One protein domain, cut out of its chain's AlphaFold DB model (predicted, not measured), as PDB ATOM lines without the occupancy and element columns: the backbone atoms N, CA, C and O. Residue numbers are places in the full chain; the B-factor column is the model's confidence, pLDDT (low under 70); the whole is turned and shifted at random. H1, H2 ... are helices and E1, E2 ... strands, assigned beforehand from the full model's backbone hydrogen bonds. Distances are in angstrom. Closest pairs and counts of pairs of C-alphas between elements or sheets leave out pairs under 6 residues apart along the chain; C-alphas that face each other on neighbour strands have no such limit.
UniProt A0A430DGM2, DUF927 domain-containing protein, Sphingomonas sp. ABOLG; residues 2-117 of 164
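This is residues 2 to 117 of the 164 residues of the protein "DUF927 domain-containing protein" of Sphingomonas sp. ABOLG (UniProt A0A430DGM2). Two lobes lie end to end: a larger one, where the antiparallel sheet E1-E2-E3 has H1 and H3 on one face and H2 near its border, and a small head, the antiparallel sheet E4-E5-E6 with no named helix on it. The long link of residues 70 to 83 runs from the larger lobe to the head, and of the long unnamed stretch after E6, residues 100 to 117, about residues 104 to 111 pass between the lobes while residues 112 to 117 run on out to the side, ending at Pro 117. The printed part has 116 residues, with three named helices and six named strands in the order E1 E2 E3 H1 H2 H3 E4 E5 E6; the class is mixed, with 54 residues, under half, in named elements. The whole is compact, with a radius of gyration of the C-alphas of 15.5 A, yet only just elongated, spanning 47 by 31 by 26 A.

E1, residues 5 to 12, E2, residues 18 to 24, and E3, residues 29 to 33, form a meander, each strand the antiparallel neighbour of the one before. E1 and E2 are a hairpin at 157 degrees, with N 9 and O 21 at 2.8 A, within hydrogen-bond range. E2 and E3 are a hairpin at 154 degrees, with N 20 and O 32 at 2.7 A. This sheet is only just strongly twisted, with C-alphas up to 4.0 A off its best plane. H1, residues 34 to 37, is on it, over none of its strands, at a height over the sheet of 4.2 A, only just above the sheet's level. H2, residues 42 to 50, is only just not on it, and H1 and H2 only just touch, only at the corner, with 3 pairs of C-alphas within 8 A; the closest are Val 36 and Leu 44, 5.8 A. H3, residues 58 to 69, is on the same face as H1, over E1, slantwise at 33 degrees on the local plane, at a height of 9.9 A; the closest C-alphas of E1 and H3 are Ile 8 and Cys 67, 6.2 A. H2 and H3 are apart. Every O i to N i+4 pair is within hydrogen-bond range in H2 and H3; H1 is too short for one. Residues 72 to 73 pair, parallel, with residues 9 to 10 of E1. E4, residues 84 to 86, E5, residues 89 to 91, and E6, residues 97 to 99, form a second meander, with N 84 and O 91 at 2.8 A and N 90 and O 98 at 2.8 A. E1 and E4 are apart.

E1, 20.0 A long, begins at C-alpha 5 (6.307, 35.675, 31.076). E2 is 19.7 A, E3 13.7 A, H2 12.2 A and H3 16.6 A long. E6 ends at C-alpha 99 (3.197, 56.270, 7.530).

The two C-alphas farthest apart, Lys 58 and Ala 101, are 48.5 A apart. The printed part has no cut. The link from H3 to E4 is long. The mean pLDDT of the printed part is 78.5; residues 2 to 3, 37 to 42, 52, 54 to 57 and 112 to 117 are under 70.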
ATOM      1  N   ALA A   2      14.069  27.855  29.549       57.69
ATOM      2  CA  ALA A   2      12.614  27.968  29.478       57.69
ATOM      3  C   ALA A   2      12.214  29.450  29.373       57.69
ATOM      4  O   ALA A   2      12.794  30.294  30.058       57.69
ATOM      5  N   LYS A   3      11.269  29.757  28.481       64.62
ATOM      6  CA  LYS A   3      10.713  31.103  28.310       64.62
ATOM      7  C   LYS A   3       9.722  31.373  29.442       64.62
ATOM      8  O   LYS A   3       8.815  30.564  29.642       64.62
ATOM      9  N   HIS A   4       9.879  32.488  30.149       70.25
ATOM     10  CA  HIS A   4       8.956  32.904  31.207       70.25
ATOM     11  C   HIS A   4       8.325  34.258  30.863       70.25
ATOM     12  O   HIS A   4       8.938  35.078  30.180       70.25
ATOM     13  N   ILE A   5       7.075  34.444  31.287       74.94
ATOM     14  CA  ILE A   5       6.307  35.675  31.076       74.94
ATOM     15  C   ILE A   5       6.693  36.652  32.184       74.94
ATOM     16  O   ILE A   5       6.511  36.331  33.355       74.94
ATOM     17  N   ASP A   6       7.182  37.830  31.807       76.00
ATOM     18  CA  ASP A   6       7.585  38.870  32.757       76.00
ATOM     19  C   ASP A   6       6.451  39.863  33.011       76.00
ATOM     20  O   ASP A   6       6.258  40.343  34.126       76.00
ATOM     21  N   THR A   7       5.699  40.230  31.970       81.25
ATOM     22  CA  THR A   7       4.639  41.241  32.089       81.25
ATOM     23  C   THR A   7       3.529  40.996  31.080       81.25
ATOM     24  O   THR A   7       3.782  40.604  29.937       81.25
ATOM     25  N   ILE A   8       2.292  41.269  31.503       82.50
ATOM     26  CA  ILE A   8       1.106  41.258  30.649       82.50
ATOM     27  C   ILE A   8       0.527  42.672  30.600       82.50
ATOM     28  O   ILE A   8       0.274  43.284  31.639       82.50
ATOM     29  N   GLN A   9       0.309  43.189  29.392       86.81
ATOM     30  CA  GLN A   9      -0.298  44.500  29.177       86.81
ATOM     31  C   GLN A   9      -1.592  44.378  28.369       86.81
ATOM     32  O   GLN A   9      -1.679  43.569  27.450       86.81
ATOM     33  N   SER A  10      -2.600  45.185  28.682       86.31
ATOM     34  CA  SER A  10      -3.833  45.296  27.901       86.31
ATOM     35  C   SER A  10      -3.662  46.355  26.822       86.31
ATOM     36  O   SER A  10      -3.302  47.491  27.126       86.31
ATOM     37  N   ALA A  11      -3.965  46.011  25.577       87.81
ATOM     38  CA  ALA A  11      -3.918  46.920  24.440       87.81
ATOM     39  C   ALA A  11      -5.212  46.837  23.627       87.81
ATOM     40  O   ALA A  11      -5.957  45.863  23.717       87.81
ATOM     41  N   VAL A  12      -5.454  47.853  22.806       86.19
ATOM     42  CA  VAL A  12      -6.536  47.858  21.819       86.19
ATOM     43  C   VAL A  12      -5.896  47.964  20.443       86.19
ATOM     44  O   VAL A  12      -5.070  48.849  20.212       86.19
ATOM     45  N   ALA A  13      -6.224  47.021  19.564       86.38
ATOM     46  CA  ALA A  13      -5.735  46.998  18.193       86.38
ATOM     47  C   ALA A  13      -6.302  48.163  17.375       86.38
ATOM     48  O   ALA A  13      -7.307  48.772  17.747       86.38
ATOM     49  N   SER A  14      -5.718  48.419  16.207       82.56
ATOM     50  CA  SER A  14      -6.242  49.390  15.243       82.56
ATOM     51  C   SER A  14      -7.672  49.080  14.785       82.56
ATOM     52  O   SER A  14      -8.409  50.010  14.472       82.56
ATOM     53  N   SER A  15      -8.102  47.811  14.786       80.56
ATOM     54  CA  SER A  15      -9.496  47.439  14.508       80.56
ATOM     55  C   SER A  15     -10.459  47.627  15.693       80.56
ATOM     56  O   SER A  15     -11.635  47.288  15.572       80.56
ATOM     57  N   GLY A  16      -9.966  48.033  16.867       81.00
ATOM     58  CA  GLY A  16     -10.732  48.040  18.117       81.00
ATOM     59  C   GLY A  16     -10.755  46.701  18.868       81.00
ATOM     60  O   GLY A  16     -11.416  46.595  19.899       81.00
ATOM     61  N   ALA A  17     -10.045  45.670  18.396       84.56
ATOM     62  CA  ALA A  17      -9.970  44.392  19.098       84.56
ATOM     63  C   ALA A  17      -9.186  44.517  20.417       84.56
ATOM     64  O   ALA A  17      -8.079  45.054  20.449       84.56
ATOM     65  N   GLU A  18      -9.730  43.976  21.509       87.94
ATOM     66  CA  GLU A  18      -9.013  43.909  22.786       87.94
ATOM     67  C   GLU A  18      -7.927  42.827  22.746       87.94
ATOM     68  O   GLU A  18      -8.200  41.646  22.490       87.94
ATOM     69  N   LEU A  19      -6.694  43.220  23.055       87.81
ATOM     70  CA  LEU A  19      -5.511  42.372  23.023       87.81
ATOM     71  C   LEU A  19      -4.809  42.340  24.380       87.81
ATOM     72  O   LEU A  19      -4.819  43.300  25.147       87.81
ATOM     73  N   ALA A  20      -4.133  41.229  24.630       86.81
ATOM     74  CA  ALA A  20      -3.156  41.064  25.683       86.81
ATOM     75  C   ALA A  20      -1.765  40.913  25.069       86.81
ATOM     76  O   ALA A  20      -1.527  40.042  24.227       86.81
ATOM     77  N   HIS A  21      -0.866  41.781  25.508       89.00
ATOM     78  CA  HIS A  21       0.535  41.808  25.149       89.00
ATOM     79  C   HIS A  21       1.349  41.078  26.213       89.00
ATOM     80  O   HIS A  21       1.383  41.503  27.366       89.00
ATOM     81  N   PHE A  22       2.008  39.997  25.824       85.50
ATOM     82  CA  PHE A  22       2.896  39.219  26.674       85.50
ATOM     83  C   PHE A  22       4.336  39.570  26.337       85.50
ATOM     84  O   PHE A  22       4.775  39.337  25.209       85.50
ATOM     85  N   LYS A  23       5.073  40.082  27.322       84.38
ATOM     86  CA  LYS A  23       6.522  40.258  27.225       84.38
ATOM     87  C   LYS A  23       7.218  39.115  27.943       84.38
ATOM     88  O   LYS A  23       6.952  38.871  29.122       84.38
ATOM     89  N   CYS A  24       8.083  38.413  27.222       81.75
ATOM     90  CA  CYS A  24       8.877  37.318  27.762       81.75
ATOM     91  C   CYS A  24      10.303  37.778  28.078       81.75
ATOM     92  O   CYS A  24      10.833  38.682  27.428       81.75
ATOM     93  N   ASN A  25      10.944  37.092  29.022       78.25
ATOM     94  CA  ASN A  25      12.320  37.366  29.451       78.25
ATOM     95  C   ASN A  25      13.377  37.240  28.341       78.25
ATOM     96  O   ASN A  25      14.454  37.827  28.423       78.25
ATOM     97  N   ASP A  26      13.084  36.466  27.297       76.69
ATOM     98  CA  ASP A  26      13.939  36.282  26.126       76.69
ATOM     99  C   ASP A  26      13.765  37.387  25.067       76.69
ATOM    100  O   ASP A  26      14.380  37.320  24.002       76.69
ATOM    101  N   GLY A  27      12.926  38.391  25.345       76.25
ATOM    102  CA  GLY A  27      12.582  39.466  24.417       76.25
ATOM    103  C   GLY A  27      11.476  39.107  23.421       76.25
ATOM    104  O   GLY A  27      11.152  39.931  22.568       76.25
ATOM    105  N   THR A  28      10.876  37.912  23.504       79.56
ATOM    106  CA  THR A  28       9.726  37.555  22.660       79.56
ATOM    107  C   THR A  28       8.490  38.336  23.106       79.56
ATOM    108  O   THR A  28       8.060  38.240  24.257       79.56
ATOM    109  N   GLU A  29       7.881  39.060  22.171       84.75
ATOM    110  CA  GLU A  29       6.589  39.719  22.350       84.75
ATOM    111  C   GLU A  29       5.484  38.896  21.680       84.75
ATOM    112  O   GLU A  29       5.602  38.524  20.510       84.75
ATOM    113  N   LEU A  30       4.400  38.609  22.406       84.75
ATOM    114  CA  LEU A  30       3.227  37.936  21.848       84.75
ATOM    115  C   LEU A  30       1.962  38.752  22.059       84.75
ATOM    116  O   LEU A  30       1.717  39.288  23.136       84.75
ATOM    117  N   TRP A  31       1.115  38.756  21.038       86.56
ATOM    118  CA  TRP A  31      -0.154  39.466  21.031       86.56
ATOM    119  C   TRP A  31      -1.285  38.457  20.884       86.56
ATOM    120  O   TRP A  31      -1.380  37.766  19.869       86.56
ATOM    121  N   LEU A  32      -2.133  38.347  21.905       85.19
ATOM    122  CA  LEU A  32      -3.259  37.415  21.919       85.19
ATOM    123  C   LEU A  32      -4.572  38.163  22.165       85.19
ATOM    124  O   LEU A  32      -4.595  39.084  22.975       85.19
ATOM    125  N   PRO A  33      -5.688  37.762  21.536       82.44
ATOM    126  CA  PRO A  33      -6.995  38.329  21.849       82.44
ATOM    127  C   PRO A  33      -7.362  38.160  23.330       82.44
ATOM    128  O   PRO A  33      -7.188  37.081  23.904       82.44
ATOM    129  N   ARG A  34      -7.916  39.209  23.951       79.38
ATOM    130  CA  ARG A  34      -8.258  39.212  25.386       79.38
ATOM    131  C   ARG A  34      -9.307  38.159  25.750       79.38
ATOM    132  O   ARG A  34      -9.270  37.609  26.846       79.38
ATOM    133  N   ASN A  35     -10.178  37.788  24.813       75.19
ATOM    134  CA  ASN A  35     -11.146  36.700  24.997       75.19
ATOM    135  C   ASN A  35     -10.495  35.308  25.161       75.19
ATOM    136  O   ASN A  35     -11.136  34.388  25.663       75.19
ATOM    137  N   VAL A  36      -9.224  35.136  24.777       71.31
ATOM    138  CA  VAL A  36      -8.458  33.899  25.016       71.31
ATOM    139  C   VAL A  36      -7.987  33.817  26.472       71.31
ATOM    140  O   VAL A  36      -7.702  32.725  26.960       71.31
ATOM    141  N   LEU A  37      -7.958  34.947  27.185       68.75
ATOM    142  CA  LEU A  37      -7.636  35.001  28.612       68.75
ATOM    143  C   LEU A  37      -8.808  34.580  29.507       68.75
ATOM    144  O   LEU A  37      -8.633  34.420  30.714       68.75
ATOM    145  N   SER A  38     -10.005  34.397  28.942       62.38
ATOM    146  CA  SER A  38     -11.177  33.959  29.693       62.38
ATOM    147  C   SER A  38     -11.049  32.492  30.115       62.38
ATOM    148  O   SER A  38     -10.704  31.613  29.324       62.38
ATOM    149  N   PHE A  39     -11.356  32.216  31.382       54.06
ATOM    150  CA  PHE A  39     -11.394  30.860  31.926       54.06
ATOM    151  C   PHE A  39     -12.449  30.008  31.193       54.06
ATOM    152  O   PHE A  39     -13.538  30.509  30.914       54.06
ATOM    153  N   PRO A  40     -12.183  28.718  30.907       55.31
ATOM    154  CA  PRO A  40     -11.094  27.892  31.434       55.31
ATOM    155  C   PRO A  40      -9.761  27.975  30.653       55.31
ATOM    156  O   PRO A  40      -9.714  28.004  29.424       55.31
ATOM    157  N   GLN A  41      -8.658  27.885  31.410       67.06
ATOM    158  CA  GLN A  41      -7.246  27.992  30.992       67.06
ATOM    159  C   GLN A  41      -6.710  27.012  29.909       67.06
ATOM    160  O   GLN A  41      -5.673  27.334  29.324       67.06
ATOM    161  N   PRO A  42      -7.318  25.849  29.567       69.12
ATOM    162  CA  PRO A  42      -6.715  24.924  28.600       69.12
ATOM    163  C   PRO A  42      -6.520  25.511  27.198       69.12
ATOM    164  O   PRO A  42      -5.566  25.146  26.513       69.12
ATOM    165  N   LYS A  43      -7.409  26.414  26.758       71.38
ATOM    166  CA  LYS A  43      -7.290  27.076  25.447       71.38
ATOM    167  C   LYS A  43      -6.100  28.032  25.410       71.38
ATOM    168  O   LYS A  43      -5.341  28.005  24.445       71.38
ATOM    169  N   LEU A  44      -5.910  28.802  26.482       75.06
ATOM    170  CA  LEU A  44      -4.762  29.685  26.653       75.06
ATOM    171  C   LEU A  44      -3.457  28.884  26.657       75.06
ATOM    172  O   LEU A  44      -2.565  29.179  25.873       75.06
ATOM    173  N   LEU A  45      -3.377  27.812  27.453       75.38
ATOM    174  CA  LEU A  45      -2.178  26.970  27.528       75.38
ATOM    175  C   LEU A  45      -1.822  26.333  26.180       75.38
ATOM    176  O   LEU A  45      -0.657  26.339  25.797       75.38
ATOM    177  N   ARG A  46      -2.813  25.832  25.429       75.75
ATOM    178  CA  ARG A  46      -2.582  25.305  24.071       75.75
ATOM    179  C   ARG A  46      -2.074  26.378  23.116       75.75
ATOM    180  O   ARG A  46      -1.222  26.082  22.284       75.75
ATOM    181  N   ARG A  47      -2.596  27.604  23.212       73.75
ATOM    182  CA  ARG A  47      -2.164  28.705  22.349       73.75
ATOM    183  C   ARG A  47      -0.756  29.168  22.702       73.75
ATOM    184  O   ARG A  47       0.055  29.295  21.801       73.75
ATOM    185  N   LEU A  48      -0.449  29.321  23.988       75.56
ATOM    186  CA  LEU A  48       0.904  29.622  24.458       75.56
ATOM    187  C   LEU A  48       1.894  28.546  23.986       75.56
ATOM    188  O   LEU A  48       2.924  28.882  23.415       75.56
ATOM    189  N   GLN A  49       1.535  27.263  24.101       77.12
ATOM    190  CA  GLN A  49       2.359  26.159  23.596       77.12
ATOM    191  C   GLN A  49       2.570  26.214  22.080       77.12
ATOM    192  O   GLN A  49       3.685  25.975  21.620       77.12
ATOM    193  N   ALA A  50       1.531  26.542  21.304       74.50
ATOM    194  CA  ALA A  50       1.639  26.693  19.852       74.50
ATOM    195  C   ALA A  50       2.600  27.824  19.448       74.50
ATOM    196  O   ALA A  50       3.252  27.725  18.414       74.50
ATOM    197  N   GLU A  51       2.721  28.857  20.281       71.19
ATOM    198  CA  GLU A  51       3.656  29.971  20.095       71.19
ATOM    199  C   GLU A  51       5.019  29.729  20.798       71.19
ATOM    200  O   GLU A  51       5.858  30.623  20.893       71.19
ATOM    201  N   GLY A  52       5.264  28.512  21.307       67.56
ATOM    202  CA  GLY A  52       6.537  28.105  21.917       67.56
ATOM    203  C   GLY A  52       6.717  28.462  23.398       67.56
ATOM    204  O   GLY A  52       7.805  28.266  23.943       67.56
ATOM    205  N   LEU A  53       5.675  28.956  24.071       71.00
ATOM    206  CA  LEU A  53       5.649  29.188  25.518       71.00
ATOM    207  C   LEU A  53       5.133  27.947  26.240       71.00
ATOM    208  O   LEU A  53       3.943  27.627  26.194       71.00
ATOM    209  N   ILE A  54       6.028  27.244  26.931       66.69
ATOM    210  CA  ILE A  54       5.670  25.996  27.597       66.69
ATOM    211  C   ILE A  54       5.500  26.192  29.101       66.69
ATOM    212  O   ILE A  54       6.456  26.384  29.841       66.69
ATOM    213  N   VAL A  55       4.250  26.098  29.550       68.00
ATOM    214  CA  VAL A  55       3.867  26.140  30.966       68.00
ATOM    215  C   VAL A  55       3.747  24.697  31.470       68.00
ATOM    216  O   VAL A  55       2.713  24.050  31.279       68.00
ATOM    217  N   HIS A  56       4.824  24.155  32.046       65.69
ATOM    218  CA  HIS A  56       4.906  22.732  32.412       65.69
ATOM    219  C   HIS A  56       4.499  22.410  33.859       65.69
ATOM    220  O   HIS A  56       3.999  21.309  34.095       65.69
ATOM    221  N   GLY A  57       4.654  23.330  34.815       69.56
ATOM    222  CA  GLY A  57       4.444  23.056  36.239       69.56
ATOM    223  C   GLY A  57       3.386  23.929  36.916       69.56
ATOM    224  O   GLY A  57       2.793  24.839  36.336       69.56
ATOM    225  N   LYS A  58       3.105  23.594  38.183       73.00
ATOM    226  CA  LYS A  58       2.183  24.344  39.050       73.00
ATOM    227  C   LYS A  58       2.692  25.769  39.288       73.00
ATOM    228  O   LYS A  58       1.913  26.706  39.228       73.00
ATOM    229  N   GLN A  59       4.000  25.919  39.476       72.31
ATOM    230  CA  GLN A  59       4.642  27.201  39.742       72.31
ATOM    231  C   GLN A  59       4.499  28.178  38.565       72.31
ATOM    232  O   GLN A  59       4.194  29.347  38.775       72.31
ATOM    233  N   GLU A  60       4.632  27.708  37.324       71.62
ATOM    234  CA  GLU A  60       4.448  28.536  36.129       71.62
ATOM    235  C   GLU A  60       2.976  28.903  35.904       71.62
ATOM    236  O   GLU A  60       2.683  29.975  35.380       71.62
ATOM    237  N   ARG A  61       2.037  28.044  36.324       73.31
ATOM    238  CA  ARG A  61       0.598  28.361  36.305       73.31
ATOM    239  C   ARG A  61       0.223  29.387  37.366       73.31
ATOM    240  O   ARG A  61      -0.552  30.286  37.061       73.31
ATOM    241  N   ASP A  62       0.771  29.257  38.570       75.38
ATOM    242  CA  ASP A  62       0.552  30.206  39.663       75.38
ATOM    243  C   ASP A  62       1.159  31.576  39.299       75.38
ATOM    244  O   ASP A  62       0.503  32.602  39.460       75.38
ATOM    245  N   CYS A  63       2.349  31.590  38.686       74.19
ATOM    246  CA  CYS A  63       2.972  32.794  38.130       74.19
ATOM    247  C   CYS A  63       2.125  33.420  37.009       74.19
ATOM    248  O   CYS A  63       1.836  34.612  37.055       74.19
ATOM    249  N   LEU A  64       1.633  32.624  36.051       76.31
ATOM    250  CA  LEU A  64       0.720  33.109  35.010       76.31
ATOM    251  C   LEU A  64      -0.567  33.699  35.612       76.31
ATOM    252  O   LEU A  64      -1.031  34.740  35.154       76.31
ATOM    253  N   ALA A  65      -1.144  33.052  36.628       77.06
ATOM    254  CA  ALA A  65      -2.336  33.544  37.312       77.06
ATOM    255  C   ALA A  65      -2.076  34.882  38.021       77.06
ATOM    256  O   ALA A  65      -2.912  35.782  37.935       77.06
ATOM    257  N   GLN A  66      -0.908  35.035  38.651       79.00
ATOM    258  CA  GLN A  66      -0.484  36.299  39.245       79.00
ATOM    259  C   GLN A  66      -0.312  37.391  38.177       79.00
ATOM    260  O   GLN A  66      -0.922  38.452  38.294       79.00
ATOM    261  N   CYS A  67       0.408  37.123  37.083       76.31
ATOM    262  CA  CYS A  67       0.570  38.092  35.994       76.31
ATOM    263  C   CYS A  67      -0.770  38.510  35.366       76.31
ATOM    264  O   CYS A  67      -0.945  39.665  34.989       76.31
ATOM    265  N   LEU A  68      -1.740  37.592  35.267       77.12
ATOM    266  CA  LEU A  68      -3.092  37.899  34.785       77.12
ATOM    267  C   LEU A  68      -3.894  38.770  35.763       77.12
ATOM    268  O   LEU A  68      -4.822  39.455  35.335       77.12
ATOM    269  N   SER A  69      -3.560  38.754  37.056       76.56
ATOM    270  CA  SER A  69      -4.164  39.649  38.049       76.56
ATOM    271  C   SER A  69      -3.557  41.060  38.037       76.56
ATOM    272  O   SER A  69      -4.217  42.008  38.455       76.56
ATOM    273  N   GLU A  70      -2.348  41.213  37.489       83.50
ATOM    274  CA  GLU A  70      -1.564  42.457  37.461       83.50
ATOM    275  C   GLU A  70      -1.491  43.081  36.048       83.50
ATOM    276  O   GLU A  70      -0.482  43.669  35.656       83.50
ATOM    277  N   ILE A  71      -2.551  42.953  35.242       82.56
ATOM    278  CA  ILE A  71      -2.561  43.486  33.870       82.56
ATOM    279  C   ILE A  71      -2.504  45.018  33.892       82.56
ATOM    280  O   ILE A  71      -3.398  45.686  34.414       82.56
ATOM    281  N   THR A  72      -1.478  45.577  33.252       85.62
ATOM    282  CA  THR A  72      -1.281  47.031  33.113       85.62
ATOM    283  C   THR A  72      -1.713  47.529  31.730       85.62
ATOM    284  O   THR A  72      -1.714  46.757  30.775       85.62
ATOM    285  N   PRO A  73      -2.107  48.801  31.557       86.38
ATOM    286  CA  PRO A  73      -2.407  49.336  30.231       86.38
ATOM    287  C   PRO A  73      -1.139  49.473  29.373       86.38
ATOM    288  O   PRO A  73      -0.077  49.887  29.841       86.38
ATOM    289  N   TYR A  74      -1.252  49.140  28.089       87.75
ATOM    290  CA  TYR A  74      -0.225  49.404  27.089       87.75
ATOM    291  C   TYR A  74      -0.292  50.871  26.643       87.75
ATOM    292  O   TYR A  74      -1.346  51.351  26.235       87.75
ATOM    293  N   HIS A  75       0.842  51.573  26.698       85.19
ATOM    294  CA  HIS A  75       0.939  53.009  26.392       85.19
ATOM    295  C   HIS A  75       1.611  53.327  25.041       85.19
ATOM    296  O   HIS A  75       1.884  54.490  24.754       85.19
ATOM    297  N   GLY A  76       1.918  52.315  24.225       85.06
ATOM    298  CA  GLY A  76       2.494  52.512  22.891       85.06
ATOM    299  C   GLY A  76       1.439  52.728  21.793       85.06
ATOM    300  O   GLY A  76       0.239  52.709  22.074       85.06
ATOM    301  N   PRO A  77       1.869  52.906  20.529       86.19
ATOM    302  CA  PRO A  77       0.959  53.011  19.391       86.19
ATOM    303  C   PRO A  77       0.130  51.733  19.207       86.19
ATOM    304  O   PRO A  77       0.636  50.630  19.416       86.19
ATOM    305  N   ALA A  78      -1.130  51.876  18.790       87.12
ATOM    306  CA  ALA A  78      -2.064  50.758  18.662       87.12
ATOM    307  C   ALA A  78      -1.503  49.634  17.756       87.12
ATOM    308  O   ALA A  78      -1.092  49.924  16.627       87.12
ATOM    309  N   PRO A  79      -1.493  48.363  18.205       90.81
ATOM    310  CA  PRO A  79      -1.072  47.225  17.390       90.81
ATOM    311  C   PRO A  79      -1.913  47.086  16.122       90.81
ATOM    312  O   PRO A  79      -3.130  47.258  16.159       90.81
ATOM    313  N   ILE A  80      -1.270  46.731  15.011       91.00
ATOM    314  CA  ILE A  80      -1.908  46.633  13.699       91.00
ATOM    315  C   ILE A  80      -2.245  45.175  13.392       91.00
ATOM    316  O   ILE A  80      -1.356  44.351  13.151       91.00
ATOM    317  N   ASP A  81      -3.536  44.856  13.376       88.81
ATOM    318  CA  ASP A  81      -4.072  43.493  13.257       88.81
ATOM    319  C   ASP A  81      -4.758  43.192  11.911       88.81
ATOM    320  O   ASP A  81      -5.230  42.074  11.682       88.81
ATOM    321  N   ARG A  82      -4.732  44.150  10.977       86.12
ATOM    322  CA  ARG A  82      -5.194  43.986   9.593       86.12
ATOM    323  C   ARG A  82      -4.316  44.739   8.593       86.12
ATOM    324  O   ARG A  82      -3.722  45.767   8.913       86.12
ATOM    325  N   SER A  83      -4.286  44.254   7.353       86.88
ATOM    326  CA  SER A  83      -3.778  45.021   6.210       86.88
ATOM    327  C   SER A  83      -4.768  46.115   5.794       86.88
ATOM    328  O   SER A  83      -5.965  46.003   6.056       86.88
ATOM    329  N   GLY A  84      -4.283  47.122   5.070       82.81
ATOM    330  CA  GLY A  84      -5.038  48.293   4.638       82.81
ATOM    331  C   GLY A  84      -4.809  49.494   5.554       82.81
ATOM    332  O   GLY A  84      -3.756  49.618   6.184       82.81
ATOM    333  N   TRP A  85      -5.793  50.388   5.613       83.44
ATOM    334  CA  TRP A  85      -5.731  51.579   6.457       83.44
ATOM    335  C   TRP A  85      -5.922  51.242   7.936       83.44
ATOM    336  O   TRP A  85      -6.798  50.474   8.329       83.44
ATOM    337  N   ASN A  86      -5.068  51.829   8.763       82.88
ATOM    338  CA  ASN A  86      -5.056  51.720  10.214       82.88
ATOM    339  C   ASN A  86      -4.836  53.131  10.770       82.88
ATOM    340  O   ASN A  86      -3.745  53.482  11.227       82.88
ATOM    341  N   GLY A  87      -5.866  53.969  10.615       79.88
ATOM    342  CA  GLY A  87      -5.776  55.413  10.809       79.88
ATOM    343  C   GLY A  87      -4.751  56.035   9.844       79.88
ATOM    344  O   GLY A  87      -4.888  55.870   8.635       79.88
ATOM    345  N   PRO A  88      -3.700  56.712  10.339       81.56
ATOM    346  CA  PRO A  88      -2.693  57.387   9.509       81.56
ATOM    347  C   PRO A  88      -1.680  56.442   8.835       81.56
ATOM    348  O   PRO A  88      -0.810  56.905   8.096       81.56
ATOM    349  N   ASN A  89      -1.756  55.136   9.108       86.50
ATOM    350  CA  ASN A  89      -0.819  54.138   8.602       86.50
ATOM    351  C   ASN A  89      -1.508  53.225   7.582       86.50
ATOM    352  O   ASN A  89      -2.566  52.664   7.868       86.50
ATOM    353  N   PHE A  90      -0.887  53.012   6.423       86.25
ATOM    354  CA  PHE A  90      -1.317  52.015   5.443       86.25
ATOM    355  C   PHE A  90      -0.387  50.805   5.495       86.25
ATOM    356  O   PHE A  90       0.819  50.933   5.287       86.25
ATOM    357  N   VAL A  91      -0.935  49.623   5.782       87.69
ATOM    358  CA  VAL A  91      -0.148  48.396   5.953       87.69
ATOM    359  C   VAL A  91      -0.431  47.405   4.840       87.69
ATOM    360  O   VAL A  91      -1.556  46.950   4.643       87.69
ATOM    361  N   MET A  92       0.616  47.035   4.122       85.50
ATOM    362  CA  MET A  92       0.554  46.061   3.045       85.50
ATOM    363  C   MET A  92       0.375  44.635   3.577       85.50
ATOM    364  O   MET A  92       0.779  44.332   4.703       85.50
ATOM    365  N   PRO A  93      -0.149  43.706   2.756       82.44
ATOM    366  CA  PRO A  93      -0.214  42.292   3.115       82.44
ATOM    367  C   PRO A  93       1.146  41.675   3.475       82.44
ATOM    368  O   PRO A  93       1.182  40.744   4.269       82.44
ATOM    369  N   ASP A  94       2.257  42.197   2.939       80.62
ATOM    370  CA  ASP A  94       3.628  41.769   3.263       80.62
ATOM    371  C   ASP A  94       4.204  42.426   4.532       80.62
ATOM    372  O   ASP A  94       5.381  42.243   4.838       80.62
ATOM    373  N   ARG A  95       3.362  43.139   5.297       85.06
ATOM    374  CA  ARG A  95       3.693  43.879   6.525       85.06
ATOM    375  C   ARG A  95       4.530  45.140   6.307       85.06
ATOM    376  O   ARG A  95       4.962  45.740   7.290       85.06
ATOM    377  N   CYS A  96       4.730  45.581   5.064       85.56
ATOM    378  CA  CYS A  96       5.292  46.905   4.811       85.56
ATOM    379  C   CYS A  96       4.319  47.987   5.309       85.56
ATOM    380  O   CYS A  96       3.127  47.937   5.009       85.56
ATOM    381  N   VAL A  97       4.822  48.947   6.084       88.69
ATOM    382  CA  VAL A  97       4.031  50.041   6.657       88.69
ATOM    383  C   VAL A  97       4.407  51.345   5.966       88.69
ATOM    384  O   VAL A  97       5.577  51.726   5.951       88.69
ATOM    385  N   PHE A  98       3.403  52.050   5.457       87.38
ATOM    386  CA  PHE A  98       3.508  53.422   4.984       87.38
ATOM    387  C   PHE A  98       2.855  54.355   6.003       87.38
ATOM    388  O   PHE A  98       1.675  54.207   6.316       87.38
ATOM    389  N   SER A  99       3.623  55.316   6.503       86.19
ATOM    390  CA  SER A  99       3.197  56.270   7.530       86.19
ATOM    391  C   SER A  99       3.490  57.693   7.072       86.19
ATOM    392  O   SER A  99       4.478  57.935   6.372       86.19
ATOM    393  N   ALA A 100       2.669  58.653   7.498       80.38
ATOM    394  CA  ALA A 100       3.039  60.062   7.394       80.38
ATOM    395  C   ALA A 100       4.314  60.334   8.219       80.38
ATOM    396  O   ALA A 100       4.538  59.698   9.249       80.38
ATOM    397  N   ALA A 101       5.143  61.291   7.784       74.25
ATOM    398  CA  ALA A 101       6.511  61.518   8.280       74.25
ATOM    399  C   ALA A 101       6.649  61.788   9.799       74.25
ATOM    400  O   ALA A 101       7.761  61.806  10.320       74.25
ATOM    401  N   SER A 102       5.543  61.994  10.513       77.94
ATOM    402  CA  SER A 102       5.491  62.292  11.948       77.94
ATOM    403  C   SER A 102       4.581  61.349  12.741       77.94
ATOM    404  O   SER A 102       4.292  61.619  13.908       77.94
ATOM    405  N   THR A 103       4.110  60.251  12.144       77.44
ATOM    406  CA  THR A 103       3.192  59.330  12.816       77.44
ATOM    407  C   THR A 103       3.891  58.033  13.220       77.44
ATOM    408  O   THR A 103       4.329  57.286  12.343       77.44
ATOM    409  N   PRO A 104       3.993  57.723  14.527       80.56
ATOM    410  CA  PRO A 104       4.504  56.432  14.959       80.56
ATOM    411  C   PRO A 104       3.548  55.314  14.524       80.56
ATOM    412  O   PRO A 104       2.333  55.398  14.716       80.56
ATOM    413  N   SER A 105       4.112  54.256  13.947       84.88
ATOM    414  CA  SER A 105       3.374  53.038  13.620       84.88
ATOM    415  C   SER A 105       3.454  52.036  14.767       84.88
ATOM    416  O   SER A 105       4.504  51.883  15.395       84.88
ATOM    417  N   GLY A 106       2.340  51.360  15.040       85.81
ATOM    418  CA  GLY A 106       2.300  50.255  15.990       85.81
ATOM    419  C   GLY A 106       2.886  48.964  15.416       85.81
ATOM    420  O   GLY A 106       3.133  48.858  14.212       85.81
ATOM    421  N   PRO A 107       3.114  47.953  16.270       89.44
ATOM    422  CA  PRO A 107       3.623  46.663  15.821       89.44
ATOM    423  C   PRO A 107       2.611  45.974  14.896       89.44
ATOM    424  O   PRO A 107       1.419  45.923  15.199       89.44
ATOM    425  N   VAL A 108       3.080  45.416  13.776       89.81
ATOM    426  CA  VAL A 108       2.246  44.620  12.861       89.81
ATOM    427  C   VAL A 108       2.144  43.189  13.383       89.81
ATOM    428  O   VAL A 108       3.126  42.447  13.360       89.81
ATOM    429  N   ILE A 109       0.954  42.795  13.836       89.06
ATOM    430  CA  ILE A 109       0.736  41.525  14.549       89.06
ATOM    431  C   ILE A 109      -0.035  40.486  13.729       89.06
ATOM    432  O   ILE A 109      -0.110  39.318  14.110       89.06
ATOM    433  N   PHE A 110      -0.602  40.871  12.583       85.62
ATOM    434  CA  PHE A 110      -1.320  39.921  11.740       85.62
ATOM    435  C   PHE A 110      -0.371  38.994  10.975       85.62
ATOM    436  O   PHE A 110       0.739  39.344  10.560       85.62
ATOM    437  N   SER A 111      -0.834  37.768  10.747       79.12
ATOM    438  CA  SER A 111      -0.179  36.849   9.819       79.12
ATOM    439  C   SER A 111      -0.625  37.163   8.392       79.12
ATOM    440  O   SER A 111      -1.834  37.291   8.178       79.12
ATOM    441  N   PRO A 112       0.297  37.295   7.420       69.25
ATOM    442  CA  PRO A 112      -0.069  37.495   6.023       69.25
ATOM    443  C   PRO A 112      -0.965  36.334   5.583       69.25
ATOM    444  O   PRO A 112      -0.531  35.187   5.529       69.25
ATOM    445  N   ARG A 113      -2.252  36.616   5.348       60.84
ATOM    446  CA  ARG A 113      -3.246  35.597   4.961       60.84
ATOM    447  C   ARG A 113      -3.193  35.254   3.479       60.84
ATOM    448  O   ARG A 113      -3.702  34.211   3.084       60.84
ATOM    449  N   PHE A 114      -2.597  36.124   2.675       59.69
ATOM    450  CA  PHE A 114      -2.523  35.960   1.236       59.69
ATOM    451  C   PHE A 114      -1.074  35.704   0.825       59.69
ATOM    452  O   PHE A 114      -0.172  36.314   1.411       59.69
ATOM    453  N   PRO A 115      -0.826  34.842  -0.181       56.19
ATOM    454  CA  PRO A 115       0.438  34.910  -0.896       56.19
ATOM    455  C   PRO A 115       0.632  36.364  -1.331       56.19
ATOM    456  O   PRO A 115      -0.350  37.046  -1.640       56.19
ATOM    457  N   GLN A 116       1.874  36.855  -1.288       58.38
ATOM    458  CA  GLN A 116       2.176  38.203  -1.765       58.38
ATOM    459  C   GLN A 116       1.440  38.446  -3.084       58.38
ATOM    460  O   GLN A 116       1.406  37.514  -3.896       58.38
ATOM    461  N   PRO A 117       0.836  39.633  -3.296       57.25
ATOM    462  CA  PRO A 117       0.159  39.910  -4.552       57.25
ATOM    463  C   PRO A 117       1.114  39.529  -5.680       57.25
ATOM    464  O   PRO A 117       2.220  40.063  -5.776       57.25
TER     465      PRO A 117